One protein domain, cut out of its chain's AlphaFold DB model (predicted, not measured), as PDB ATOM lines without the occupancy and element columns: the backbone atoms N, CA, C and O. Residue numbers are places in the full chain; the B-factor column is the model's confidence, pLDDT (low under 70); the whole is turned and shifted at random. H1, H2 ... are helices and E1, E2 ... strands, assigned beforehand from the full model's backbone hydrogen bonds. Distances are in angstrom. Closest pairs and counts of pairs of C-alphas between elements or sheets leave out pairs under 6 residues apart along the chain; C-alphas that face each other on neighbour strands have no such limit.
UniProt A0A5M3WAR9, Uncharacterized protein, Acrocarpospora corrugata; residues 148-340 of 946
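AT A GLANCE: This is residues 148 to 340 of the 946 residues of an uncharacterized protein of Acrocarpospora corrugata (UniProt A0A5M3WAR9). Two twisted sheets stand partly face to face as a sandwich: a branched sheet of seven strands, with the long E2 and E6 side by side, and a smaller sheet of four, which H4 covers on the side away from the larger one. H3 packs over the larger sheet, and H1 and H2 lie across opposite ends of its long strands. The printed part has 193 residues, with four named helices and eleven named strands in the order E1 H1 E2 H2 H3 E3 E4 E5 E6 E7 E8 E9 E10 E11 H4. The larger sheet is mixed, the smaller runs E3, E7, E11, E9, all antiparallel, and the class is mixed, helices and strands. The whole is compact, with a radius of gyration of the C-alphas of 17.3 A and spans of 52 by 39 by 31 A.

HOW THE PARTS SIT: In the branched sheet E6, residues 246 to 257, has antiparallel E2, residues 178 to 189, on one side (N 183 to O 252, 2.8 A). On its other side are E4, residues 228 to 232 (N 228 to O 255, 2.8 A), and E5, residues 236 to 239 (N 236 to O 249, 2.8 A), both antiparallel; E5 and E6 are a hairpin. E1, residues 148 to 155, is antiparallel to E2 (N 151 to O 184, 2.8 A) and parallel to E8, residues 284 to 290 (N 150 to O 286, 2.8 A). E10, residues 311 to 315, is antiparallel to E8 (N 289 to O 312, 2.8 A). In the other sheet E7, residues 265 to 271, pairs with E3, residues 218 to 222 (N 220 to O 269, 2.8 A), and with E11, residues 320 to 325 (N 268 to O 322, 2.9 A); E9, residues 295 to 301, pairs with E11 (N 297 to O 323, 2.9 A). The facing parts of this sandwich, two sheets face to face, are 10.0 A centre to centre. H3, residues 208 to 216, is on the branched sheet at a height of 8.1 A, its closest C-alphas to E4 being Thr 209 and Tyr 232, 5.1 A; it only grazes the other sheet. H2, residues 194 to 200, is on the same face, height 9.0 A. H1, residues 159 to 168, runs across the strands, at 78 degrees to E6 on the local plane. H4, residues 331 to 339, is over E11 and E9, height 8.8 A. Every O i to N i+4 pair is within hydrogen-bond range in H1 and H2, and 4 of 5 in H3 and in H4.

IN THESE COORDINATES: E1 begins at C-alpha 148 (15.391, -32.076, -2.547) and H4 ends at C-alpha 339 (36.588, -15.788, -3.233). E6 is 36.1 A long, E2 34.9 A and E1 22.8 A.

THE WHOLE: The C-alphas farthest apart, Asp 192 and Gly 262, are 52.1 A apart. The printed part has no cut; E7 to E8 is a long link. Mean pLDDT of the printed part is 78.6, with 41 residues under 70, among them 328 to 340.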
ATOM      1  N   ALA A 148      14.133 -31.466  -2.956       89.50
ATOM      2  CA  ALA A 148      15.391 -32.076  -2.547       89.50
ATOM      3  C   ALA A 148      15.941 -31.372  -1.305       89.50
ATOM      4  O   ALA A 148      15.822 -30.153  -1.168       89.50
ATOM      5  N   VAL A 149      16.555 -32.139  -0.411       93.12
ATOM      6  CA  VAL A 149      17.298 -31.630   0.741       93.12
ATOM      7  C   VAL A 149      18.692 -32.240   0.714       93.12
ATOM      8  O   VAL A 149      18.830 -33.460   0.754       93.12
ATOM      9  N   THR A 150      19.728 -31.408   0.668       93.25
ATOM     10  CA  THR A 150      21.121 -31.844   0.836       93.25
ATOM     11  C   THR A 150      21.593 -31.456   2.224       93.25
ATOM     12  O   THR A 150      21.560 -30.284   2.582       93.25
ATOM     13  N   ARG A 151      22.061 -32.417   3.015       94.12
ATOM     14  CA  ARG A 151      22.715 -32.164   4.299       94.12
ATOM     15  C   ARG A 151      24.209 -32.396   4.156       94.12
ATOM     16  O   ARG A 151      24.608 -33.502   3.820       94.12
ATOM     17  N   VAL A 152      25.018 -31.382   4.433       92.38
ATOM     18  CA  VAL A 152      26.481 -31.475   4.458       92.38
ATOM     19  C   VAL A 152      26.934 -31.368   5.905       92.38
ATOM     20  O   VAL A 152      26.610 -30.393   6.572       92.38
ATOM     21  N   THR A 153      27.659 -32.361   6.406       91.75
ATOM     22  CA  THR A 153      28.168 -32.386   7.780       91.75
ATOM     23  C   THR A 153      29.688 -32.404   7.770       91.75
ATOM     24  O   THR A 153      30.292 -33.313   7.200       91.75
ATOM     25  N   LEU A 154      30.301 -31.418   8.422       88.94
ATOM     26  CA  LEU A 154      31.748 -31.301   8.560       88.94
ATOM     27  C   LEU A 154      32.193 -31.828   9.917       88.94
ATOM     28  O   LEU A 154      31.732 -31.363  10.957       88.94
ATOM     29  N   THR A 155      33.100 -32.801   9.916       88.06
ATOM     30  CA  THR A 155      33.630 -33.414  11.142       88.06
ATOM     31  C   THR A 155      35.135 -33.622  11.041       88.06
ATOM     32  O   THR A 155      35.698 -33.635   9.951       88.06
ATOM     33  N   THR A 156      35.815 -33.779  12.177       84.12
ATOM     34  CA  THR A 156      37.218 -34.214  12.189       84.12
ATOM     35  C   THR A 156      37.252 -35.749  12.179       84.12
ATOM     36  O   THR A 156      36.777 -36.344  13.149       84.12
ATOM     37  N   PRO A 157      37.767 -36.399  11.119       85.88
ATOM     38  CA  PRO A 157      37.869 -37.852  11.054       85.88
ATOM     39  C   PRO A 157      38.982 -38.375  11.964       85.88
ATOM     40  O   PRO A 157      39.933 -37.661  12.297       85.88
ATOM     41  N   ALA A 158      38.877 -39.647  12.344       85.88
ATOM     42  CA  ALA A 158      39.989 -40.360  12.957       85.88
ATOM     43  C   ALA A 158      41.069 -40.648  11.894       85.88
ATOM     44  O   ALA A 158      40.761 -40.839  10.719       85.88
ATOM     45  N   ARG A 159      42.350 -40.641  12.280       80.19
ATOM     46  CA  ARG A 159      43.470 -40.725  11.322       80.19
ATOM     47  C   ARG A 159      43.471 -42.027  10.514       80.19
ATOM     48  O   ARG A 159      43.759 -42.011   9.327       80.19
ATOM     49  N   ASP A 160      43.139 -43.128  11.167       87.06
ATOM     50  CA  ASP A 160      42.982 -44.461  10.587       87.06
ATOM     51  C   ASP A 160      41.884 -44.519   9.516       87.06
ATOM     52  O   ASP A 160      42.035 -45.226   8.521       87.06
ATOM     53  N   GLU A 161      40.818 -43.734   9.677       88.44
ATOM     54  CA  GLU A 161      39.762 -43.599   8.671       88.44
ATOM     55  C   GLU A 161      40.286 -42.921   7.396       88.44
ATOM     56  O   GLU A 161      40.073 -43.422   6.292       88.44
ATOM     57  N   VAL A 162      41.023 -41.815   7.545       83.94
ATOM     58  CA  VAL A 162      41.609 -41.088   6.408       83.94
ATOM     59  C   VAL A 162      42.683 -41.931   5.725       83.94
ATOM     60  O   VAL A 162      42.724 -42.008   4.503       83.94
ATOM     61  N   GLU A 163      43.517 -42.629   6.498       82.25
ATOM     62  CA  GLU A 163      44.535 -43.524   5.953       82.25
ATOM     63  C   GLU A 163      43.907 -44.663   5.137       82.25
ATOM     64  O   GLU A 163      44.414 -45.008   4.070       82.25
ATOM     65  N   ALA A 164      42.785 -45.228   5.593       84.69
ATOM     66  CA  ALA A 164      42.054 -46.240   4.838       84.69
ATOM     67  C   ALA A 164      41.485 -45.683   3.521       84.69
ATOM     68  O   ALA A 164      41.590 -46.356   2.494       84.69
ATOM     69  N   ALA A 165      40.942 -44.460   3.540       82.00
ATOM     70  CA  ALA A 165      40.430 -43.787   2.349       82.00
ATOM     71  C   ALA A 165      41.551 -43.475   1.341       82.00
ATOM     72  O   ALA A 165      41.474 -43.901   0.193       82.00
ATOM     73  N   TYR A 166      42.646 -42.835   1.765       79.56
ATOM     74  CA  TYR A 166      43.781 -42.493   0.890       79.56
ATOM     75  C   TYR A 166      44.499 -43.734   0.346       79.56
ATOM     76  O   TYR A 166      44.932 -43.750  -0.810       79.56
ATOM     77  N   ARG A 167      44.561 -44.822   1.129       79.00
ATOM     78  CA  ARG A 167      45.122 -46.104   0.678       79.00
ATOM     79  C   ARG A 167      44.342 -46.698  -0.497       79.00
ATOM     80  O   ARG A 167      44.962 -47.338  -1.343       79.00
ATOM     81  N   ALA A 168      43.028 -46.473  -0.584       70.81
ATOM     82  CA  ALA A 168      42.233 -46.906  -1.735       70.81
ATOM     83  C   ALA A 168      42.657 -46.200  -3.041       70.81
ATOM     84  O   ALA A 168      42.584 -46.807  -4.107       70.81
ATOM     85  N   TYR A 169      43.193 -44.978  -2.944       65.88
ATOM     86  CA  TYR A 169      43.711 -44.191  -4.074       65.88
ATOM     87  C   TYR A 169      45.235 -44.237  -4.222       65.88
ATOM     88  O   TYR A 169      45.779 -43.595  -5.114       65.88
ATOM     89  N   SER A 170      45.937 -45.012  -3.386       68.56
ATOM     90  CA  SER A 170      47.409 -45.075  -3.370       68.56
ATOM     91  C   SER A 170      48.094 -43.718  -3.137       68.56
ATOM     92  O   SER A 170      49.188 -43.485  -3.647       68.56
ATOM     93  N   LEU A 171      47.459 -42.828  -2.373       65.88
ATOM     94  CA  LEU A 171      48.026 -41.538  -1.985       65.88
ATOM     95  C   LEU A 171      48.709 -41.648  -0.613       65.88
ATOM     96  O   LEU A 171      48.228 -42.362   0.271       65.88
ATOM     97  N   GLU A 172      49.836 -40.953  -0.429       68.69
ATOM     98  CA  GLU A 172      50.507 -40.869   0.872       68.69
ATOM     99  C   GLU A 172      49.801 -39.854   1.775       68.69
ATOM    100  O   GLU A 172      49.425 -38.766   1.344       68.69
ATOM    101  N   LEU A 173      49.601 -40.228   3.040       71.12
ATOM    102  CA  LEU A 173      48.958 -39.367   4.025       71.12
ATOM    103  C   LEU A 173      49.987 -38.399   4.617       71.12
ATOM    104  O   LEU A 173      50.924 -38.824   5.299       71.12
ATOM    105  N   GLU A 174      49.789 -37.104   4.411       67.88
ATOM    106  CA  GLU A 174      50.608 -36.070   5.037       67.88
ATOM    107  C   GLU A 174      50.286 -35.962   6.542       67.88
ATOM    108  O   GLU A 174      49.229 -36.381   7.023       67.88
ATOM    109  N   ASN A 175      51.212 -35.418   7.339       67.19
ATOM    110  CA  ASN A 175      51.009 -35.197   8.780       67.19
ATOM    111  C   ASN A 175      50.121 -33.965   9.051       67.19
ATOM    112  O   ASN A 175      50.426 -33.142   9.916       67.19
ATOM    113  N   GLU A 176      49.020 -33.845   8.320       71.38
ATOM    114  CA  GLU A 176      48.116 -32.703   8.368       71.38
ATOM    115  C   GLU A 176      46.793 -33.039   9.071       71.38
ATOM    116  O   GLU A 176      46.484 -34.189   9.396       71.38
ATOM    117  N   THR A 177      46.015 -32.000   9.382       73.94
ATOM    118  CA  THR A 177      44.670 -32.171   9.944       73.94
ATOM    119  C   THR A 177      43.678 -32.277   8.798       73.94
ATOM    120  O   THR A 177      43.658 -31.406   7.944       73.94
ATOM    121  N   TYR A 178      42.819 -33.292   8.807       80.81
ATOM    122  CA  TYR A 178      41.810 -33.493   7.766       80.81
ATOM    123  C   TYR A 178      40.414 -33.092   8.254       80.81
ATOM    124  O   TYR A 178      40.115 -33.129   9.453       80.81
ATOM    125  N   VAL A 179      39.542 -32.743   7.314       84.75
ATOM    126  CA  VAL A 179      38.110 -32.525   7.521       84.75
ATOM    127  C   VAL A 179      37.346 -33.531   6.677       84.75
ATOM    128  O   VAL A 179      37.556 -33.647   5.474       84.75
ATOM    129  N   LYS A 180      36.448 -34.267   7.326       90.19
ATOM    130  CA  LYS A 180      35.529 -35.206   6.699       90.19
ATOM    131  C   LYS A 180      34.244 -34.485   6.347       90.19
ATOM    132  O   LYS A 180      33.644 -33.828   7.202       90.19
ATOM    133  N   VAL A 181      33.804 -34.685   5.114       90.50
ATOM    134  CA  VAL A 181      32.623 -34.054   4.536       90.50
ATOM    135  C   VAL A 181      31.629 -35.156   4.244       90.50
ATOM    136  O   VAL A 181      31.765 -35.891   3.273       90.50
ATOM    137  N   ALA A 182      30.645 -35.304   5.122       92.88
ATOM    138  CA  ALA A 182      29.567 -36.260   4.925       92.88
ATOM    139  C   ALA A 182      28.387 -35.554   4.257       92.88
ATOM    140  O   ALA A 182      27.818 -34.622   4.828       92.88
ATOM    141  N   VAL A 183      28.005 -36.001   3.066       94.25
ATOM    142  CA  VAL A 183      26.873 -35.456   2.313       94.25
ATOM    143  C   VAL A 183      25.727 -36.456   2.332       94.25
ATOM    144  O   VAL A 183      25.919 -37.653   2.150       94.25
ATOM    145  N   THR A 184      24.511 -35.989   2.587       95.00
ATOM    146  CA  THR A 184      23.293 -36.797   2.509       95.00
ATOM    147  C   THR A 184      22.257 -36.075   1.670       95.00
ATOM    148  O   THR A 184      21.785 -35.006   2.048       95.00
ATOM    149  N   HIS A 185      21.872 -36.674   0.552       92.94
ATOM    150  CA  HIS A 185      20.760 -36.215  -0.264       92.94
ATOM    151  C   HIS A 185      19.479 -36.948   0.127       92.94
ATOM    152  O   HIS A 185      19.460 -38.175   0.187       92.94
ATOM    153  N   GLU A 186      18.397 -36.203   0.340       92.56
ATOM    154  CA  GLU A 186      17.026 -36.706   0.374       92.56
ATOM    155  C   GLU A 186      16.259 -36.075  -0.785       92.56
ATOM    156  O   GLU A 186      15.994 -34.873  -0.790       92.56
ATOM    157  N   TRP A 187      15.906 -36.879  -1.780       90.31
ATOM    158  CA  TRP A 187      15.228 -36.416  -2.982       90.31
ATOM    159  C   TRP A 187      13.856 -37.067  -3.109       90.31
ATOM    160  O   TRP A 187      13.735 -38.292  -3.169       90.31
ATOM    161  N   ARG A 188      12.808 -36.241  -3.117       89.12
ATOM    162  CA  ARG A 188      11.416 -36.689  -3.193       89.12
ATOM    163  C   ARG A 188      10.917 -36.611  -4.627       89.12
ATOM    164  O   ARG A 188      10.726 -35.524  -5.175       89.12
ATOM    165  N   LEU A 189      10.700 -37.786  -5.201       85.75
ATOM    166  CA  LEU A 189      10.282 -38.021  -6.573       85.75
ATOM    167  C   LEU A 189       8.832 -38.489  -6.644       85.75
ATOM    168  O   LEU A 189       8.349 -39.246  -5.801       85.75
ATOM    169  N   ARG A 190       8.123 -38.089  -7.699       83.00
ATOM    170  CA  ARG A 190       6.803 -38.655  -7.998       83.00
ATOM    171  C   ARG A 190       6.961 -40.049  -8.603       83.00
ATOM    172  O   ARG A 190       8.008 -40.401  -9.140       83.00
ATOM    173  N   ALA A 191       5.913 -40.861  -8.523       78.12
ATOM    174  CA  ALA A 191       5.954 -42.226  -9.044       78.12
ATOM    175  C   ALA A 191       6.192 -42.306 -10.563       78.12
ATOM    176  O   ALA A 191       6.796 -43.281 -11.026       78.12
ATOM    177  N   ASP A 192       5.735 -41.283 -11.287       79.06
ATOM    178  CA  ASP A 192       5.830 -41.071 -12.731       79.06
ATOM    179  C   ASP A 192       7.054 -40.242 -13.163       79.06
ATOM    180  O   ASP A 192       7.188 -39.927 -14.344       79.06
ATOM    181  N   ASP A 193       7.953 -39.902 -12.235       81.94
ATOM    182  CA  ASP A 193       9.151 -39.122 -12.544       81.94
ATOM    183  C   ASP A 193      10.159 -39.932 -13.395       81.94
ATOM    184  O   ASP A 193      10.433 -41.098 -13.073       81.94
ATOM    185  N   PRO A 194      10.728 -39.358 -14.477       79.81
ATOM    186  CA  PRO A 194      11.704 -40.051 -15.319       79.81
ATOM    187  C   PRO A 194      12.945 -40.511 -14.543       79.81
ATOM    188  O   PRO A 194      13.453 -41.601 -14.812       79.81
ATOM    189  N   ASP A 195      13.401 -39.756 -13.542       82.94
ATOM    190  CA  ASP A 195      14.563 -40.141 -12.742       82.94
ATOM    191  C   ASP A 195      14.236 -41.295 -11.783       82.94
ATOM    192  O   ASP A 195      15.081 -42.160 -11.535       82.94
ATOM    193  N   ALA A 196      12.982 -41.407 -11.326       82.19
ATOM    194  CA  ALA A 196      12.525 -42.574 -10.569       82.19
ATOM    195  C   ALA A 196      12.517 -43.843 -11.441       82.19
ATOM    196  O   ALA A 196      12.820 -44.934 -10.953       82.19
ATOM    197  N   ALA A 197      12.199 -43.722 -12.734       81.75
ATOM    198  CA  ALA A 197      12.291 -44.831 -13.682       81.75
ATOM    199  C   ALA A 197      13.751 -45.229 -13.964       81.75
ATOM    200  O   ALA A 197      14.054 -46.422 -13.971       81.75
ATOM    201  N   LEU A 198      14.656 -44.256 -14.126       82.75
ATOM    202  CA  LEU A 198      16.095 -44.497 -14.307       82.75
ATOM    203  C   LEU A 198      16.726 -45.188 -13.091       82.75
ATOM    204  O   LEU A 198      17.472 -46.155 -13.253       82.75
ATOM    205  N   LEU A 199      16.378 -44.758 -11.874       84.06
ATOM    206  CA  LEU A 199      16.838 -45.398 -10.639       84.06
ATOM    207  C   LEU A 199      16.354 -46.848 -10.532       84.06
ATOM    208  O   LEU A 199      17.140 -47.734 -10.205       84.06
ATOM    209  N   ARG A 200      15.089 -47.128 -10.880       82.31
ATOM    210  CA  ARG A 200      14.572 -48.511 -10.934       82.31
ATOM    211  C   ARG A 200      15.236 -49.353 -12.026       82.31
ATOM    212  O   ARG A 200      15.334 -50.565 -11.866       82.31
ATOM    213  N   ALA A 201      15.678 -48.726 -13.116       82.38
ATOM    214  CA  ALA A 201      16.417 -49.378 -14.195       82.38
ATOM    215  C   ALA A 201      17.909 -49.595 -13.872       82.38
ATOM    216  O   ALA A 201      18.611 -50.203 -14.674       82.38
ATOM    217  N   GLY A 202      18.390 -49.130 -12.712       80.44
ATOM    218  CA  GLY A 202      19.769 -49.327 -12.270       80.44
ATOM    219  C   GLY A 202      20.766 -48.290 -12.790       80.44
ATOM    220  O   GLY A 202      21.964 -48.543 -12.743       80.44
ATOM    221  N   ALA A 203      20.320 -47.117 -13.252       78.38
ATOM    222  CA  ALA A 203      21.205 -46.089 -13.818       78.38
ATOM    223  C   ALA A 203      22.285 -45.558 -12.847       78.38
ATOM    224  O   ALA A 203      23.276 -44.998 -13.298       78.38
ATOM    225  N   ALA A 204      22.105 -45.736 -11.533       77.06
ATOM    226  CA  ALA A 204      23.067 -45.340 -10.499       77.06
ATOM    227  C   ALA A 204      23.971 -46.497 -10.014       77.06
ATOM    228  O   ALA A 204      24.683 -46.327  -9.028       77.06
ATOM    229  N   LEU A 205      23.916 -47.682 -10.645       74.00
ATOM    230  CA  LEU A 205      24.709 -48.849 -10.226       74.00
ATOM    231  C   LEU A 205      26.191 -48.727 -10.595       74.00
ATOM    232  O   LEU A 205      27.034 -49.166  -9.816       74.00
ATOM    233  N   ASP A 206      26.490 -48.142 -11.756       68.81
ATOM    234  CA  ASP A 206      27.859 -48.066 -12.277       68.81
ATOM    235  C   ASP A 206      28.588 -46.799 -11.802       68.81
ATOM    236  O   ASP A 206      29.772 -46.859 -11.477       68.81
ATOM    237  N   THR A 207      27.888 -45.660 -11.718       80.38
ATOM    238  CA  THR A 207      28.453 -44.367 -11.283       80.38
ATOM    239  C   THR A 207      27.456 -43.562 -10.425       80.38
ATOM    240  O   THR A 207      26.841 -42.601 -10.897       80.38
ATOM    241  N   PRO A 208      27.251 -43.929  -9.142       83.88
ATOM    242  CA  PRO A 208      26.305 -43.239  -8.255       83.88
ATOM    243  C   PRO A 208      26.648 -41.754  -8.062       83.88
ATOM    244  O   PRO A 208      25.740 -40.923  -8.040       83.88
ATOM    245  N   THR A 209      27.940 -41.418  -7.987       84.88
ATOM    246  CA  THR A 209      28.425 -40.036  -7.865       84.88
ATOM    247  C   THR A 209      28.018 -39.185  -9.065       84.88
ATOM    248  O   THR A 209      27.294 -38.214  -8.874       84.88
ATOM    249  N   ASP A 210      28.371 -39.582 -10.292       82.19
ATOM    250  CA  ASP A 210      27.995 -38.849 -11.513       82.19
ATOM    251  C   ASP A 210      26.478 -38.726 -11.659       82.19
ATOM    252  O   ASP A 210      25.947 -37.685 -12.053       82.19
ATOM    253  N   PHE A 211      25.750 -39.799 -11.329       85.00
ATOM    254  CA  PHE A 211      24.298 -39.770 -11.367       85.00
ATOM    255  C   PHE A 211      23.763 -38.659 -10.456       85.00
ATOM    256  O   PHE A 211      22.981 -37.827 -10.916       85.00
ATOM    257  N   LEU A 212      24.198 -38.604  -9.195       86.88
ATOM    258  CA  LEU A 212      23.715 -37.630  -8.217       86.88
ATOM    259  C   LEU A 212      24.189 -36.205  -8.512       86.88
ATOM    260  O   LEU A 212      23.362 -35.295  -8.464       86.88
ATOM    261  N   THR A 213      25.454 -36.000  -8.885       85.19
ATOM    262  CA  THR A 213      25.999 -34.661  -9.173       85.19
ATOM    263  C   THR A 213      25.286 -33.997 -10.350       85.19
ATOM    264  O   THR A 213      24.951 -32.813 -10.293       85.19
ATOM    265  N   ILE A 214      24.926 -34.770 -11.378       81.44
ATOM    266  CA  ILE A 214      24.167 -34.272 -12.534       81.44
ATOM    267  C   ILE A 214      22.739 -33.828 -12.156       81.44
ATOM    268  O   ILE A 214      22.207 -32.919 -12.794       81.44
ATOM    269  N   ARG A 215      22.090 -34.441 -11.150       85.88
ATOM    270  CA  ARG A 215      20.677 -34.153 -10.786       85.88
ATOM    271  C   ARG A 215      20.527 -33.186  -9.618       85.88
ATOM    272  O   ARG A 215      19.594 -32.385  -9.602       85.88
ATOM    273  N   LEU A 216      21.403 -33.302  -8.628       87.62
ATOM    274  CA  LEU A 216      21.323 -32.607  -7.346       87.62
ATOM    275  C   LEU A 216      22.488 -31.639  -7.134       87.62
ATOM    276  O   LEU A 216      22.481 -30.913  -6.149       87.62
ATOM    277  N   GLY A 217      23.451 -31.577  -8.051       85.81
ATOM    278  CA  GLY A 217      24.615 -30.713  -7.914       85.81
ATOM    279  C   GLY A 217      25.745 -31.358  -7.123       85.81
ATOM    280  O   GLY A 217      25.624 -32.453  -6.577       85.81
ATOM    281  N   GLU A 218      26.867 -30.664  -7.094       87.50
ATOM    282  CA  GLU A 218      28.138 -31.145  -6.572       87.50
ATOM    283  C   GLU A 218      28.492 -30.415  -5.281       87.50
ATOM    284  O   GLU A 218      28.255 -29.213  -5.139       87.50
ATOM    285  N   VAL A 219      29.029 -31.164  -4.320       87.94
ATOM    286  CA  VAL A 219      29.554 -30.629  -3.066       87.94
ATOM    287  C   VAL A 219      31.050 -30.863  -3.085       87.94
ATOM    288  O   VAL A 219      31.493 -32.003  -2.975       87.94
ATOM    289  N   ASP A 220      31.800 -29.774  -3.174       82.06
ATOM    290  CA  ASP A 220      33.253 -29.795  -3.161       82.06
ATOM    291  C   ASP A 220      33.773 -29.267  -1.837       82.06
ATOM    292  O   ASP A 220      33.281 -28.267  -1.298       82.06
ATOM    293  N   THR A 221      34.834 -29.890  -1.343       77.50
ATOM    294  CA  THR A 221      35.750 -29.203  -0.444       77.50
ATOM    295  C   THR A 221      36.921 -28.682  -1.215       77.50
ATOM    296  O   THR A 221      37.462 -29.375  -2.064       77.50
ATOM    297  N   TYR A 222      37.286 -27.449  -0.897       68.50
ATOM    298  CA  TYR A 222      38.488 -26.847  -1.425       68.50
ATOM    299  C   TYR A 222      39.399 -26.510  -0.275       68.50
ATOM    300  O   TYR A 222      39.111 -25.632   0.549       68.50
ATOM    301  N   THR A 223      40.510 -27.207  -0.251       60.81
ATOM    302  CA  THR A 223      41.556 -27.006   0.722       60.81
ATOM    303  C   THR A 223      42.866 -26.792  -0.023       60.81
ATOM    304  O   THR A 223      42.952 -27.039  -1.222       60.81
ATOM    305  N   GLY A 224      43.880 -26.223   0.624       54.31
ATOM    306  CA  GLY A 224      45.126 -25.842  -0.055       54.31
ATOM    307  C   GLY A 224      45.979 -27.015  -0.563       54.31
ATOM    308  O   GLY A 224      47.131 -26.781  -0.911       54.31
ATOM    309  N   GLY A 225      45.457 -28.248  -0.587       58.41
ATOM    310  CA  GLY A 225      46.192 -29.454  -0.965       58.41
ATOM    311  C   GLY A 225      45.314 -30.540  -1.608       58.41
ATOM    312  O   GLY A 225      44.306 -30.246  -2.244       58.41
ATOM    313  N   GLN A 226      45.737 -31.804  -1.503       55.75
ATOM    314  CA  GLN A 226      45.059 -32.944  -2.134       55.75
ATOM    315  C   GLN A 226      43.732 -33.289  -1.439       55.75
ATOM    316  O   GLN A 226      43.726 -33.960  -0.406       55.75
ATOM    317  N   ASP A 227      42.617 -32.876  -2.042       72.56
ATOM    318  CA  ASP A 227      41.258 -33.227  -1.618       72.56
ATOM    319  C   ASP A 227      40.800 -34.563  -2.236       72.56
ATOM    320  O   ASP A 227      40.978 -34.805  -3.432       72.56
ATOM    321  N   LEU A 228      40.178 -35.430  -1.431       79.62
ATOM    322  CA  LEU A 228      39.397 -36.569  -1.914       79.62
ATOM    323  C   LEU A 228      37.951 -36.115  -2.175       79.62
ATOM    324  O   LEU A 228      37.285 -35.663  -1.232       79.62
ATOM    325  N   PRO A 229      37.442 -36.256  -3.414       84.38
ATOM    326  CA  PRO A 229      36.086 -35.841  -3.758       84.38
ATOM    327  C   PRO A 229      35.040 -36.648  -2.979       84.38
ATOM    328  O   PRO A 229      35.315 -37.736  -2.471       84.38
ATOM    329  N   VAL A 230      33.818 -36.118  -2.883       88.19
ATOM    330  CA  VAL A 230      32.713 -36.820  -2.223       88.19
ATOM    331  C   VAL A 230      32.269 -38.002  -3.082       88.19
ATOM    332  O   VAL A 230      31.660 -37.819  -4.137       88.19
ATOM    333  N   GLU A 231      32.513 -39.220  -2.604       88.88
ATOM    334  CA  GLU A 231      31.994 -40.432  -3.239       88.88
ATOM    335  C   GLU A 231      30.678 -40.865  -2.609       88.88
ATOM    336  O   GLU A 231      30.586 -41.001  -1.388       88.88
ATOM    337  N   TYR A 232      29.660 -41.094  -3.442       88.81
ATOM    338  CA  TYR A 232      28.341 -41.513  -2.987       88.81
ATOM    339  C   TYR A 232      28.172 -43.029  -3.035       88.81
ATOM    340  O   TYR A 232      28.483 -43.692  -4.022       88.81
ATOM    341  N   GLU A 233      27.585 -43.569  -1.975       89.50
ATOM    342  CA  GLU A 233      27.072 -44.930  -1.930       89.50
ATOM    343  C   GLU A 233      25.823 -45.079  -2.813       89.50
ATOM    344  O   GLU A 233      25.178 -44.104  -3.218       89.50
ATOM    345  N   MET A 234      25.443 -46.331  -3.088       86.62
ATOM    346  CA  MET A 234      24.249 -46.631  -3.878       86.62
ATOM    347  C   MET A 234      22.989 -45.994  -3.256       86.62
ATOM    348  O   MET A 234      22.684 -46.264  -2.091       86.62
ATOM    349  N   PRO A 235      22.212 -45.205  -4.026       87.12
ATOM    350  CA  PRO A 235      21.002 -44.573  -3.515       87.12
ATOM    351  C   PRO A 235      19.960 -45.595  -3.049       87.12
ATOM    352  O   PRO A 235      19.618 -46.543  -3.758       87.12
ATOM    353  N   VAL A 236      19.384 -45.359  -1.873       88.38
ATOM    354  CA  VAL A 236      18.301 -46.165  -1.312       88.38
ATOM    355  C   VAL A 236      16.961 -45.558  -1.705       88.38
ATOM    356  O   VAL A 236      16.641 -44.428  -1.340       88.38
ATOM    357  N   LEU A 237      16.149 -46.335  -2.416       86.62
ATOM    358  CA  LEU A 237      14.806 -45.951  -2.834       86.62
ATOM    359  C   LEU A 237      13.766 -46.455  -1.821       86.62
ATOM    360  O   LEU A 237      13.634 -47.661  -1.607       86.62
ATOM    361  N   ARG A 238      12.991 -45.548  -1.221       88.75
ATOM    362  CA  ARG A 238      11.855 -45.879  -0.343       88.75
ATOM    363  C   ARG A 238      10.569 -45.283  -0.892       88.75
ATOM    364  O   ARG A 238      10.590 -44.204  -1.465       88.75
ATOM    365  N   VAL A 239       9.448 -45.972  -0.711       86.00
ATOM    366  CA  VAL A 239       8.123 -45.405  -0.998       86.00
ATOM    367  C   VAL A 239       7.577 -44.839   0.299       86.00
ATOM    368  O   VAL A 239       7.469 -45.570   1.282       86.00
ATOM    369  N   ASP A 240       7.259 -43.551   0.304       83.75
ATOM    370  CA  ASP A 240       6.550 -42.917   1.406       83.75
ATOM    371  C   ASP A 240       5.078 -43.376   1.377       83.75
ATOM    372  O   ASP A 240       4.372 -43.101   0.399       83.75
ATOM    373  N   PRO A 241       4.612 -44.116   2.401       76.31
ATOM    374  CA  PRO A 241       3.269 -44.685   2.421       76.31
ATOM    375  C   PRO A 241       2.162 -43.625   2.475       76.31
ATOM    376  O   PRO A 241       1.057 -43.904   2.009       76.31
ATOM    377  N   ASP A 242       2.446 -42.426   2.991       78.25
ATOM    378  CA  ASP A 242       1.435 -41.382   3.192       78.25
ATOM    379  C   ASP A 242       1.257 -40.500   1.948       78.25
ATOM    380  O   ASP A 242       0.155 -40.030   1.657       78.25
ATOM    381  N   SER A 243       2.333 -40.288   1.184       79.06
ATOM    382  CA  SER A 243       2.335 -39.421  -0.005       79.06
ATOM    383  C   SER A 243       2.390 -40.180  -1.337       79.06
ATOM    384  O   SER A 243       2.142 -39.590  -2.391       79.06
ATOM    385  N   GLY A 244       2.723 -41.477  -1.317       78.12
ATOM    386  CA  GLY A 244       2.955 -42.288  -2.517       78.12
ATOM    387  C   GLY A 244       4.183 -41.857  -3.331       78.12
ATOM    388  O   GLY A 244       4.356 -42.307  -4.467       78.12
ATOM    389  N   GLN A 245       5.018 -40.967  -2.786       84.56
ATOM    390  CA  GLN A 245       6.244 -40.483  -3.414       84.56
ATOM    391  C   GLN A 245       7.410 -41.438  -3.157       84.56
ATOM    392  O   GLN A 245       7.455 -42.162  -2.163       84.56
ATOM    393  N   PHE A 246       8.383 -41.421  -4.058       85.38
ATOM    394  CA  PHE A 246       9.661 -42.082  -3.866       85.38
ATOM    395  C   PHE A 246      10.609 -41.138  -3.134       85.38
ATOM    396  O   PHE A 246      10.912 -40.057  -3.626       85.38
ATOM    397  N   VAL A 247      11.092 -41.549  -1.970       88.94
ATOM    398  CA  VAL A 247      12.165 -40.877  -1.243       88.94
ATOM    399  C   VAL A 247      13.463 -41.597  -1.580       88.94
ATOM    400  O   VAL A 247      13.657 -42.756  -1.209       88.94
ATOM    401  N   VAL A 248      14.326 -40.919  -2.324       88.81
ATOM    402  CA  VAL A 248      15.676 -41.376  -2.647       88.81
ATOM    403  C   VAL A 248      16.616 -40.803  -1.598       88.81
ATOM    404  O   VAL A 248      16.695 -39.585  -1.442       88.81
ATOM    405  N   THR A 249      17.322 -41.666  -0.877       91.88
ATOM    406  CA  THR A 249      18.367 -41.253   0.063       91.88
ATOM    407  C   THR A 249      19.720 -41.704  -0.455       91.88
ATOM    408  O   THR A 249      19.903 -42.893  -0.699       91.88
ATOM    409  N   ALA A 250      20.663 -40.781  -0.607       92.38
ATOM    410  CA  ALA A 250      22.039 -41.101  -0.972       92.38
ATOM    411  C   ALA A 250      23.007 -40.461   0.017       92.38
ATOM    412  O   ALA A 250      22.825 -39.309   0.409       92.38
ATOM    413  N   THR A 251      24.022 -41.213   0.419       93.50
ATOM    414  CA  THR A 251      25.048 -40.798   1.375       93.50
ATOM    415  C   THR A 251      26.398 -40.836   0.694       93.50
ATOM    416  O   THR A 251      26.691 -41.792  -0.013       93.50
ATOM    417  N   GLY A 252      27.209 -39.805   0.890       92.56
ATOM    418  CA  GLY A 252      28.563 -39.752   0.368       92.56
ATOM    419  C   GLY A 252      29.543 -39.164   1.363       92.56
ATOM    420  O   GLY A 252      29.149 -38.465   2.303       92.56
ATOM    421  N   VAL A 253      30.819 -39.481   1.177       91.94
ATOM    422  CA  VAL A 253      31.905 -39.023   2.044       91.94
ATOM    423  C   VAL A 253      33.066 -38.533   1.188       91.94
ATOM    424  O   VAL A 253      33.495 -39.227   0.275       91.94
ATOM    425  N   GLY A 254      33.566 -37.342   1.506       89.88
ATOM    426  CA  GLY A 254      34.825 -36.801   0.995       89.88
ATOM    427  C   GLY A 254      35.748 -36.382   2.138       89.88
ATOM    428  O   GLY A 254      35.325 -36.299   3.301       89.88
ATOM    429  N   TYR A 255      37.006 -36.103   1.809       87.50
ATOM    430  CA  TYR A 255      38.015 -35.649   2.767       87.50
ATOM    431  C   TYR A 255      38.805 -34.491   2.171       87.50
ATOM    432  O   TYR A 255      39.255 -34.581   1.037       87.50
ATOM    433  N   GLY A 256      39.020 -33.433   2.947       80.19
ATOM    434  CA  GLY A 256      39.901 -32.337   2.554       80.19
ATOM    435  C   GLY A 256      40.906 -31.986   3.642       80.19
ATOM    436  O   GLY A 256      40.671 -32.263   4.822       80.19
ATOM    437  N   LEU A 257      42.031 -31.387   3.263       74.31
ATOM    438  CA  LEU A 257      43.046 -30.915   4.206       74.31
ATOM    439  C   LEU A 257      42.560 -29.662   4.948       74.31
ATOM    440  O   LEU A 257      41.775 -28.858   4.477       74.31
ATOM    441  N   SER A 258      42.998 -29.446   6.170       69.69
ATOM    442  CA  SER A 258      42.748 -28.186   6.861       69.69
ATOM    443  C   SER A 258      43.947 -27.281   6.611       69.69
ATOM    444  O   SER A 258      45.031 -27.601   7.083       69.69
ATOM    445  N   GLY A 259      43.761 -26.160   5.903       58.44
ATOM    446  CA  GLY A 259      44.864 -25.290   5.464       58.44
ATOM    447  C   GLY A 259      45.856 -24.906   6.579       58.44
ATOM    448  O   GLY A 259      45.443 -24.613   7.698       58.44
ATOM    449  N   GLY A 260      47.157 -24.890   6.251       43.56
ATOM    450  CA  GLY A 260      48.321 -24.846   7.159       43.56
ATOM    451  C   GLY A 260      48.576 -23.574   7.986       43.56
ATOM    452  O   GLY A 260      49.672 -23.383   8.508       43.56
ATOM    453  N   ILE A 261      47.585 -22.706   8.160       39.53
ATOM    454  CA  ILE A 261      47.641 -21.662   9.192       39.53
ATOM    455  C   ILE A 261      47.165 -22.349  10.475       39.53
ATOM    456  O   ILE A 261      46.244 -23.143  10.400       39.53
ATOM    457  N   GLY A 262      47.728 -22.094  11.657       42.53
ATOM    458  CA  GLY A 262      47.372 -22.785  12.919       42.53
ATOM    459  C   GLY A 262      45.888 -22.755  13.373       42.53
ATOM    460  O   GLY A 262      45.601 -23.109  14.516       42.53
ATOM    461  N   ALA A 263      44.952 -22.335  12.519       50.41
ATOM    462  CA  ALA A 263      43.511 -22.495  12.626       50.41
ATOM    463  C   ALA A 263      43.017 -23.655  11.738       50.41
ATOM    464  O   ALA A 263      43.418 -23.790  10.587       50.41
ATOM    465  N   ARG A 264      42.072 -24.463  12.235       65.56
ATOM    466  CA  ARG A 264      41.375 -25.423  11.371       65.56
ATOM    467  C   ARG A 264      40.471 -24.642  10.430       65.56
ATOM    468  O   ARG A 264      39.551 -24.023  10.950       65.56
ATOM    469  N   ILE A 265      40.714 -24.628   9.121       71.19
ATOM    470  CA  ILE A 265      39.898 -23.892   8.139       71.19
ATOM    471  C   ILE A 265      39.430 -24.867   7.060       71.19
ATOM    472  O   ILE A 265      40.222 -25.656   6.553       71.19
ATOM    473  N   CYS A 266      38.147 -24.805   6.709       77.31
ATOM    474  CA  CYS A 266      37.551 -25.609   5.649       77.31
ATOM    475  C   CYS A 266      36.579 -24.767   4.819       77.31
ATOM    476  O   CYS A 266      35.712 -24.080   5.371       77.31
ATOM    477  N   ARG A 267      36.705 -24.846   3.492       83.31
ATOM    478  CA  ARG A 267      35.745 -24.293   2.536       83.31
ATOM    479  C   ARG A 267      34.921 -25.418   1.937       83.31
ATOM    480  O   ARG A 267      35.476 -26.339   1.345       83.31
ATOM    481  N   VAL A 268      33.605 -25.280   2.020       85.25
ATOM    482  CA  VAL A 268      32.649 -26.108   1.284       85.25
ATOM    483  C   VAL A 268      32.045 -25.260   0.181       85.25
ATOM    484  O   VAL A 268      31.537 -24.169   0.445       85.25
ATOM    485  N   ALA A 269      32.087 -25.752  -1.046       85.69
ATOM    486  CA  ALA A 269      31.381 -25.184  -2.177       85.69
ATOM    487  C   ALA A 269      30.252 -26.127  -2.588       85.69
ATOM    488  O   ALA A 269      30.421 -27.340  -2.638       85.69
ATOM    489  N   PHE A 270      29.093 -25.557  -2.882       87.06
ATOM    490  CA  PHE A 270      28.013 -26.245  -3.556       87.06
ATOM    491  C   PHE A 270      27.834 -25.648  -4.948       87.06
ATOM    492  O   PHE A 270      27.655 -24.432  -5.097       87.06
ATOM    493  N   TRP A 271      27.830 -26.523  -5.945       83.50
ATOM    494  CA  TRP A 271      27.567 -26.195  -7.334       83.50
ATOM    495  C   TRP A 271      26.228 -26.803  -7.746       83.50
ATOM    496  O   TRP A 271      26.069 -28.021  -7.673       83.50
ATOM    497  N   PRO A 272      25.255 -25.999  -8.202       81.75
ATOM    498  CA  PRO A 272      24.013 -26.547  -8.710       81.75
ATOM    499  C   PRO A 272      24.292 -27.390  -9.966       81.75
ATOM    500  O   PRO A 272      25.274 -27.152 -10.676       81.75
ATOM    501  N   PRO A 273      23.421 -28.361 -10.279       78.19
ATOM    502  CA  PRO A 273      23.582 -29.190 -11.466       78.19
ATOM    503  C   PRO A 273      23.615 -28.333 -12.739       78.19
ATOM    504  O   PRO A 273      22.967 -27.281 -12.816       78.19
ATOM    505  N   ALA A 274      24.349 -28.783 -13.761       68.75
ATOM    506  CA  ALA A 274      24.498 -28.043 -15.013       68.75
ATOM    507  C   ALA A 274      23.144 -27.832 -15.725       68.75
ATOM    508  O   ALA A 274      22.239 -28.668 -15.617       68.75
ATOM    509  N   PRO A 275      22.928 -26.696 -16.415       59.78
ATOM    510  CA  PRO A 275      21.723 -26.430 -17.199       59.78
ATOM    511  C   PRO A 275      21.738 -27.221 -18.509       59.78
ATOM    512  O   PRO A 275      21.762 -26.640 -19.588       59.78
ATOM    513  N   ASP A 276      21.713 -28.549 -18.410       62.19
ATOM    514  CA  ASP A 276      21.428 -29.436 -19.535       62.19
ATOM    515  C   ASP A 276      19.913 -29.694 -19.625       62.19
ATOM    516  O   ASP A 276      19.238 -29.933 -18.621       62.19
ATOM    517  N   GLY A 277      19.361 -29.624 -20.837       54.12
ATOM    518  CA  GLY A 277      17.926 -29.758 -21.113       54.12
ATOM    519  C   GLY A 277      17.376 -31.178 -20.935       54.12
ATOM    520  O   GLY A 277      16.180 -31.391 -21.122       54.12
ATOM    521  N   SER A 278      18.233 -32.144 -20.594       59.38
ATOM    522  CA  SER A 278      17.899 -33.565 -20.469       59.38
ATOM    523  C   SER A 278      17.539 -34.017 -19.042       59.38
ATOM    524  O   SER A 278      17.079 -35.146 -18.870       59.38
ATOM    525  N   VAL A 279      17.706 -33.155 -18.026       64.56
ATOM    526  CA  VAL A 279      17.641 -33.543 -16.603       64.56
ATOM    527  C   VAL A 279      16.539 -32.792 -15.850       64.56
ATOM    528  O   VAL A 279      16.456 -31.561 -15.904       64.56
ATOM    529  N   SER A 280      15.694 -33.521 -15.111       62.72
ATOM    530  CA  SER A 280      14.655 -32.922 -14.266       62.72
ATOM    531  C   SER A 280      15.272 -32.361 -12.988       62.72
ATOM    532  O   SER A 280      15.924 -33.074 -12.230       62.72
ATOM    533  N   ARG A 281      15.052 -31.071 -12.720       70.44
ATOM    534  CA  ARG A 281      15.537 -30.425 -11.491       70.44
ATOM    535  C   ARG A 281      14.484 -30.436 -10.387       70.44
ATOM    536  O   ARG A 281      13.295 -30.280 -10.694       70.44
ATOM    537  N   PRO A 282      14.897 -30.524  -9.110       72.88
ATOM    538  CA  PRO A 282      13.998 -30.241  -8.003       72.88
ATOM    539  C   PRO A 282      13.415 -28.821  -8.129       72.88
ATOM    540  O   PRO A 282      14.117 -27.869  -8.463       72.88
ATOM    541  N   ALA A 283      12.113 -28.686  -7.870       72.12
ATOM    542  CA  ALA A 283      11.402 -27.407  -7.832       72.12
ATOM    543  C   ALA A 283      11.844 -26.545  -6.641       72.12
ATOM    544  O   ALA A 283      11.841 -25.321  -6.719       72.12
ATOM    545  N   THR A 284      12.207 -27.204  -5.541       82.56
ATOM    546  CA  THR A 284      12.802 -26.597  -4.350       82.56
ATOM    547  C   THR A 284      13.964 -27.463  -3.897       82.56
ATOM    548  O   THR A 284      13.776 -28.661  -3.666       82.56
ATOM    549  N   HIS A 285      15.143 -26.871  -3.740       88.12
ATOM    550  CA  HIS A 285      16.315 -27.560  -3.219       88.12
ATOM    551  C   HIS A 285      16.846 -26.802  -2.008       88.12
ATOM    552  O   HIS A 285      17.283 -25.666  -2.135       88.12
ATOM    553  N   GLU A 286      16.763 -27.404  -0.827       91.50
ATOM    554  CA  GLU A 286      17.321 -26.835   0.402       91.50
ATOM    555  C   GLU A 286      18.668 -27.492   0.704       91.50
ATOM    556  O   GLU A 286      18.791 -28.717   0.668       91.50
ATOM    557  N   ILE A 287      19.675 -26.689   1.037       90.31
ATOM    558  CA  ILE A 287      20.973 -27.186   1.489       90.31
ATOM    559  C   ILE A 287      21.169 -26.784   2.935       90.31
ATOM    560  O   ILE A 287      20.999 -25.621   3.290       90.31
ATOM    561  N   ILE A 288      21.522 -27.762   3.759       92.00
ATOM    562  CA  ILE A 288      21.754 -27.616   5.187       92.00
ATOM    563  C   ILE A 288      23.208 -27.986   5.457       92.00
ATOM    564  O   ILE A 288      23.575 -29.151   5.329       92.00
ATOM    565  N   VAL A 289      24.035 -27.019   5.841       89.75
ATOM    566  CA  VAL A 289      25.434 -27.262   6.206       89.75
ATOM    567  C   VAL A 289      25.576 -27.207   7.721       89.75
ATOM    568  O   VAL A 289      25.275 -26.182   8.331       89.75
ATOM    569  N   ALA A 290      26.027 -28.311   8.309       89.69
ATOM    570  CA  ALA A 290      26.269 -28.483   9.732       89.69
ATOM    571  C   ALA A 290      27.770 -28.648   9.993       89.69
ATOM    572  O   ALA A 290      28.412 -29.531   9.426       89.69
ATOM    573  N   ALA A 291      28.340 -27.818  10.864       86.25
ATOM    574  CA  ALA A 291      29.772 -27.841  11.169       86.25
ATOM    575  C   ALA A 291      30.011 -27.816  12.689       86.25
ATOM    576  O   ALA A 291      30.439 -26.795  13.238       86.25
ATOM    577  N   PRO A 292      29.695 -28.911  13.405       81.94
ATOM    578  CA  PRO A 292      29.832 -28.967  14.856       81.94
ATOM    579  C   PRO A 292      31.272 -28.666  15.294       81.94
ATOM    580  O   PRO A 292      32.220 -29.341  14.896       81.94
ATOM    581  N   GLY A 293      31.431 -27.649  16.144       76.19
ATOM    582  CA  GLY A 293      32.730 -27.243  16.693       76.19
ATOM    583  C   GLY A 293      33.550 -26.276  15.828       76.19
ATOM    584  O   GLY A 293      34.649 -25.911  16.245       76.19
ATOM    585  N   LEU A 294      33.034 -25.823  14.679       78.25
ATOM    586  CA  LEU A 294      33.652 -24.779  13.854       78.25
ATOM    587  C   LEU A 294      32.785 -23.511  13.845       78.25
ATOM    588  O   LEU A 294      31.560 -23.582  13.926       78.25
ATOM    589  N   THR A 295      33.407 -22.335  13.751       80.19
ATOM    590  CA  THR A 295      32.692 -21.060  13.602       80.19
ATOM    591  C   THR A 295      32.539 -20.714  12.126       80.19
ATOM    592  O   THR A 295      33.466 -20.888  11.335       80.19
ATOM    593  N   LEU A 296      31.363 -20.215  11.737       82.62
ATOM    594  CA  LEU A 296      31.146 -19.671  10.397       82.62
ATOM    595  C   LEU A 296      31.993 -18.411  10.216       82.62
ATOM    596  O   LEU A 296      31.839 -17.447  10.964       82.62
ATOM    597  N   TRP A 297      32.858 -18.414   9.209       80.06
ATOM    598  CA  TRP A 297      33.699 -17.270   8.856       80.06
ATOM    599  C   TRP A 297      33.057 -16.398   7.778       80.06
ATOM    600  O   TRP A 297      33.232 -15.183   7.786       80.06
ATOM    601  N   GLY A 298      32.267 -16.999   6.887       79.88
ATOM    602  CA  GLY A 298      31.433 -16.267   5.941       79.88
ATOM    603  C   GLY A 298      30.762 -17.171   4.908       79.88
ATOM    604  O   GLY A 298      31.041 -18.369   4.829       79.88
ATOM    605  N   VAL A 299      29.870 -16.564   4.123       82.19
ATOM    606  CA  VAL A 299      29.125 -17.199   3.028       82.19
ATOM    607  C   VAL A 299      29.189 -16.293   1.801       82.19
ATOM    608  O   VAL A 299      29.026 -15.079   1.927       82.19
ATOM    609  N   THR A 300      29.392 -16.868   0.617       79.88
ATOM    610  CA  THR A 300      29.213 -16.185  -0.675       79.88
ATOM    611  C   THR A 300      28.240 -16.973  -1.551       79.88
ATOM    612  O   THR A 300      28.155 -18.195  -1.439       79.88
ATOM    613  N   GLY A 301      27.481 -16.286  -2.413       79.50
ATOM    614  CA  GLY A 301      26.448 -16.913  -3.246       79.50
ATOM    615  C   GLY A 301      25.037 -16.719  -2.692       79.50
ATOM    616  O   GLY A 301      24.627 -15.577  -2.475       79.50
ATOM    617  N   ALA A 302      24.294 -17.812  -2.476       75.62
ATOM    618  CA  ALA A 302      22.933 -17.743  -1.944       75.62
ATOM    619  C   ALA A 302      22.898 -17.100  -0.552       75.62
ATOM    620  O   ALA A 302      23.643 -17.487   0.352       75.62
ATOM    621  N   ALA A 303      21.982 -16.150  -0.355       76.38
ATOM    622  CA  ALA A 303      21.711 -15.632   0.979       76.38
ATOM    623  C   ALA A 303      21.146 -16.765   1.858       76.38
ATOM    624  O   ALA A 303      20.221 -17.462   1.421       76.38
ATOM    625  N   PRO A 304      21.664 -16.964   3.083       82.69
ATOM    626  CA  PRO A 304      21.156 -18.005   3.958       82.69
ATOM    627  C   PRO A 304      19.692 -17.717   4.308       82.69
ATOM    628  O   PRO A 304      19.353 -16.642   4.803       82.69
ATOM    629  N   SER A 305      18.816 -18.687   4.049       81.12
ATOM    630  CA  SER A 305      17.393 -18.621   4.392       81.12
ATOM    631  C   SER A 305      17.169 -18.746   5.901       81.12
ATOM    632  O   SER A 305      16.192 -18.215   6.428       81.12
ATOM    633  N   ALA A 306      18.094 -19.405   6.604       81.88
ATOM    634  CA  ALA A 306      18.196 -19.400   8.056       81.88
ATOM    635  C   ALA A 306      19.636 -19.694   8.507       81.88
ATOM    636  O   ALA A 306      20.349 -20.486   7.886       81.88
ATOM    637  N   GLN A 307      20.035 -19.087   9.625       80.19
ATOM    638  CA  GLN A 307      21.334 -19.289  10.262       80.19
ATOM    639  C   GLN A 307      21.131 -19.587  11.750       80.19
ATOM    640  O   GLN A 307      20.563 -18.780  12.483       80.19
ATOM    641  N   ASP A 308      21.608 -20.750  12.178       72.25
ATOM    642  CA  ASP A 308      21.729 -21.167  13.574       72.25
ATOM    643  C   ASP A 308      23.224 -21.295  13.929       72.25
ATOM    644  O   ASP A 308      24.081 -21.305  13.044       72.25
ATOM    645  N   ARG A 309      23.560 -21.405  15.218       62.09
ATOM    646  CA  ARG A 309      24.942 -21.516  15.714       62.09
ATOM    647  C   ARG A 309      25.719 -22.665  15.062       62.09
ATOM    648  O   ARG A 309      26.930 -22.555  14.914       62.09
ATOM    649  N   GLU A 310      25.030 -23.743  14.693       63.06
ATOM    650  CA  GLU A 310      25.641 -24.965  14.156       63.06
ATOM    651  C   GLU A 310      25.150 -25.339  12.751       63.06
ATOM    652  O   GLU A 310      25.715 -26.251  12.151       63.06
ATOM    653  N   ASN A 311      24.130 -24.653  12.214       76.88
ATOM    654  CA  ASN A 311      23.496 -24.999  10.940       76.88
ATOM    655  C   ASN A 311      23.274 -23.769  10.054       76.88
ATOM    656  O   ASN A 311      22.730 -22.759  10.500       76.88
ATOM    657  N   LEU A 312      23.594 -23.896   8.771       87.75
ATOM    658  CA  LEU A 312      23.278 -22.916   7.733       87.75
ATOM    659  C   LEU A 312      22.336 -23.519   6.712       87.75
ATOM    660  O   LEU A 312      22.577 -24.627   6.243       87.75
ATOM    661  N   ARG A 313      21.283 -22.783   6.360       90.06
ATOM    662  CA  ARG A 313      20.313 -23.186   5.343       90.06
ATOM    663  C   ARG A 313      20.354 -22.221   4.176       90.06
ATOM    664  O   ARG A 313      20.303 -21.014   4.396       90.06
ATOM    665  N   PHE A 314      20.427 -22.733   2.957       88.31
ATOM    666  CA  PHE A 314      20.408 -21.920   1.742       88.31
ATOM    667  C   PHE A 314      19.712 -22.634   0.581       88.31
ATOM    668  O   PHE A 314      19.407 -23.826   0.645       88.31
ATOM    669  N   ASP A 315      19.414 -21.858  -0.458       84.88
ATOM    670  CA  ASP A 315      18.795 -22.327  -1.693       84.88
ATOM    671  C   ASP A 315      19.839 -23.026  -2.582       84.88
ATOM    672  O   ASP A 315      20.798 -22.408  -3.045       84.88
ATOM    673  N   GLY A 316      19.638 -24.321  -2.828       82.31
ATOM    674  CA  GLY A 316      20.486 -25.165  -3.670       82.31
ATOM    675  C   GLY A 316      20.336 -24.931  -5.169       82.31
ATOM    676  O   GLY A 316      20.899 -25.666  -5.972       82.31
ATOM    677  N   THR A 317      19.590 -23.912  -5.593       79.62
ATOM    678  CA  THR A 317      19.553 -23.505  -7.004       79.62
ATOM    679  C   THR A 317      20.688 -22.554  -7.395       79.62
ATOM    680  O   THR A 317      20.862 -22.269  -8.583       79.62
ATOM    681  N   GLN A 318      21.482 -22.082  -6.428       78.56
ATOM    682  CA  GLN A 318      22.579 -21.138  -6.642       78.56
ATOM    683  C   GLN A 318      23.917 -21.706  -6.165       78.56
ATOM    684  O   GLN A 318      23.984 -22.468  -5.198       78.56
ATOM    685  N   VAL A 319      24.998 -21.285  -6.825       79.44
ATOM    686  CA  VAL A 319      26.362 -21.551  -6.351       79.44
ATOM    687  C   VAL A 319      26.514 -20.915  -4.978       79.44
ATOM    688  O   VAL A 319      26.245 -19.724  -4.825       79.44
ATOM    689  N   THR A 320      26.930 -21.699  -3.988       82.62
ATOM    690  CA  THR A 320      27.098 -21.218  -2.613       82.62
ATOM    691  C   THR A 320      28.407 -21.729  -2.047       82.62
ATOM    692  O   THR A 320      28.720 -22.907  -2.177       82.62
ATOM    693  N   ARG A 321      29.178 -20.855  -1.402       85.06
ATOM    694  CA  ARG A 321      30.416 -21.224  -0.713       85.06
ATOM    695  C   ARG A 321      30.324 -20.819   0.737       85.06
ATOM    696  O   ARG A 321      29.876 -19.721   1.057       85.06
ATOM    697  N   VAL A 322      30.772 -21.708   1.604       85.88
ATOM    698  CA  VAL A 322      30.731 -21.535   3.047       85.88
ATOM    699  C   VAL A 322      32.112 -21.842   3.601       85.88
ATOM    700  O   VAL A 322      32.683 -22.892   3.309       85.88
ATOM    701  N   ALA A 323      32.650 -20.920   4.392       84.31
ATOM    702  CA  ALA A 323      33.933 -21.085   5.057       84.31
ATOM    703  C   ALA A 323      33.713 -21.243   6.557       84.31
ATOM    704  O   ALA A 323      33.044 -20.420   7.189       84.31
ATOM    705  N   PHE A 324      34.318 -22.276   7.124       83.25
ATOM    706  CA  PHE A 324      34.325 -22.542   8.552       83.25
ATOM    707  C   PHE A 324      35.752 -22.532   9.070       83.25
ATOM    708  O   PHE A 324      36.659 -22.998   8.380       83.25
ATOM    709  N   GLY A 325      35.951 -22.088  10.308       78.38
ATOM    710  CA  GLY A 325      37.214 -22.351  10.972       78.38
ATOM    711  C   GLY A 325      37.216 -22.217  12.485       78.38
ATOM    712  O   GLY A 325      36.177 -22.024  13.108       78.38
ATOM    713  N   THR A 326      38.383 -22.369  13.107       75.12
ATOM    714  CA  THR A 326      38.561 -22.167  14.555       75.12
ATOM    715  C   THR A 326      39.063 -20.753  14.840       75.12
ATOM    716  O   THR A 326      40.177 -20.412  14.451       75.12
ATOM    717  N   GLY A 327      38.269 -19.945  15.548       70.19
ATOM    718  CA  GLY A 327      38.619 -18.571  15.937       70.19
ATOM    719  C   GLY A 327      37.835 -17.496  15.175       70.19
ATOM    720  O   GLY A 327      36.898 -17.801  14.436       70.19
ATOM    721  N   THR A 328      38.189 -16.228  15.397       60.09
ATOM    722  CA  THR A 328      37.659 -15.069  14.659       60.09
ATOM    723  C   THR A 328      38.641 -14.672  13.557       60.09
ATOM    724  O   THR A 328      39.761 -14.277  13.888       60.09
ATOM    725  N   PRO A 329      38.263 -14.761  12.270       58.44
ATOM    726  CA  PRO A 329      39.127 -14.319  11.185       58.44
ATOM    727  C   PRO A 329      39.242 -12.789  11.177       58.44
ATOM    728  O   PRO A 329      38.310 -12.083  11.568       58.44
ATOM    729  N   GLY A 330      40.359 -12.263  10.669       57.75
ATOM    730  CA  GLY A 330      40.375 -10.888  10.166       57.75
ATOM    731  C   GLY A 330      39.391 -10.779   8.995       57.75
ATOM    732  O   GLY A 330      39.371 -11.656   8.132       57.75
ATOM    733  N   SER A 331      38.564  -9.732   8.958       51.31
ATOM    734  CA  SER A 331      37.460  -9.575   7.991       51.31
ATOM    735  C   SER A 331      37.884  -9.706   6.516       51.31
ATOM    736  O   SER A 331      37.102 -10.201   5.707       51.31
ATOM    737  N   GLY A 332      39.124  -9.341   6.170       52.88
ATOM    738  CA  GLY A 332      39.679  -9.495   4.817       52.88
ATOM    739  C   GLY A 332      40.067 -10.932   4.435       52.88
ATOM    740  O   GLY A 332      39.855 -11.341   3.295       52.88
ATOM    741  N   ALA A 333      40.563 -11.736   5.382       57.97
ATOM    742  CA  ALA A 333      41.050 -13.093   5.109       57.97
ATOM    743  C   ALA A 333      39.907 -14.073   4.795       57.97
ATOM    744  O   ALA A 333      40.030 -14.916   3.909       57.97
ATOM    745  N   ALA A 334      38.761 -13.931   5.472       63.19
ATOM    746  CA  ALA A 334      37.580 -14.753   5.203       63.19
ATOM    747  C   ALA A 334      36.991 -14.478   3.807       63.19
ATOM    748  O   ALA A 334      36.594 -15.411   3.109       63.19
ATOM    749  N   ALA A 335      36.967 -13.209   3.385       61.44
ATOM    750  CA  ALA A 335      36.468 -12.817   2.071       61.44
ATOM    751  C   ALA A 335      37.368 -13.327   0.930       61.44
ATOM    752  O   ALA A 335      36.847 -13.863  -0.046       61.44
ATOM    753  N   ALA A 336      38.695 -13.228   1.076       58.41
ATOM    754  CA  ALA A 336      39.663 -13.759   0.109       58.41
ATOM    755  C   ALA A 336      39.594 -15.295  -0.005       58.41
ATOM    756  O   ALA A 336      39.532 -15.854  -1.101       58.41
ATOM    757  N   TYR A 337      39.478 -15.987   1.131       64.50
ATOM    758  CA  TYR A 337      39.355 -17.444   1.167       64.50
ATOM    759  C   TYR A 337      38.051 -17.954   0.519       64.50
ATOM    760  O   TYR A 337      38.045 -18.947  -0.217       64.50
ATOM    761  N   LEU A 338      36.932 -17.247   0.722       68.69
ATOM    762  CA  LEU A 338      35.644 -17.530   0.066       68.69
ATOM    763  C   LEU A 338      35.628 -17.186  -1.432       68.69
ATOM    764  O   LEU A 338      34.828 -17.749  -2.187       68.69
ATOM    765  N   ALA A 339      36.487 -16.263  -1.859       60.91
ATOM    766  CA  ALA A 339      36.588 -15.788  -3.233       60.91
ATOM    767  C   ALA A 339      37.244 -16.788  -4.199       60.91
ATOM    768  O   ALA A 339      37.036 -16.656  -5.402       60.91
ATOM    769  N   GLY A 340      37.946 -17.811  -3.705       55.50
ATOM    770  CA  GLY A 340      38.569 -18.825  -4.566       55.50
ATOM    771  C   GLY A 340      40.072 -18.990  -4.375       55.50
ATOM    772  O   GLY A 340      40.633 -19.891  -4.988       55.50
TER     773      GLY A 340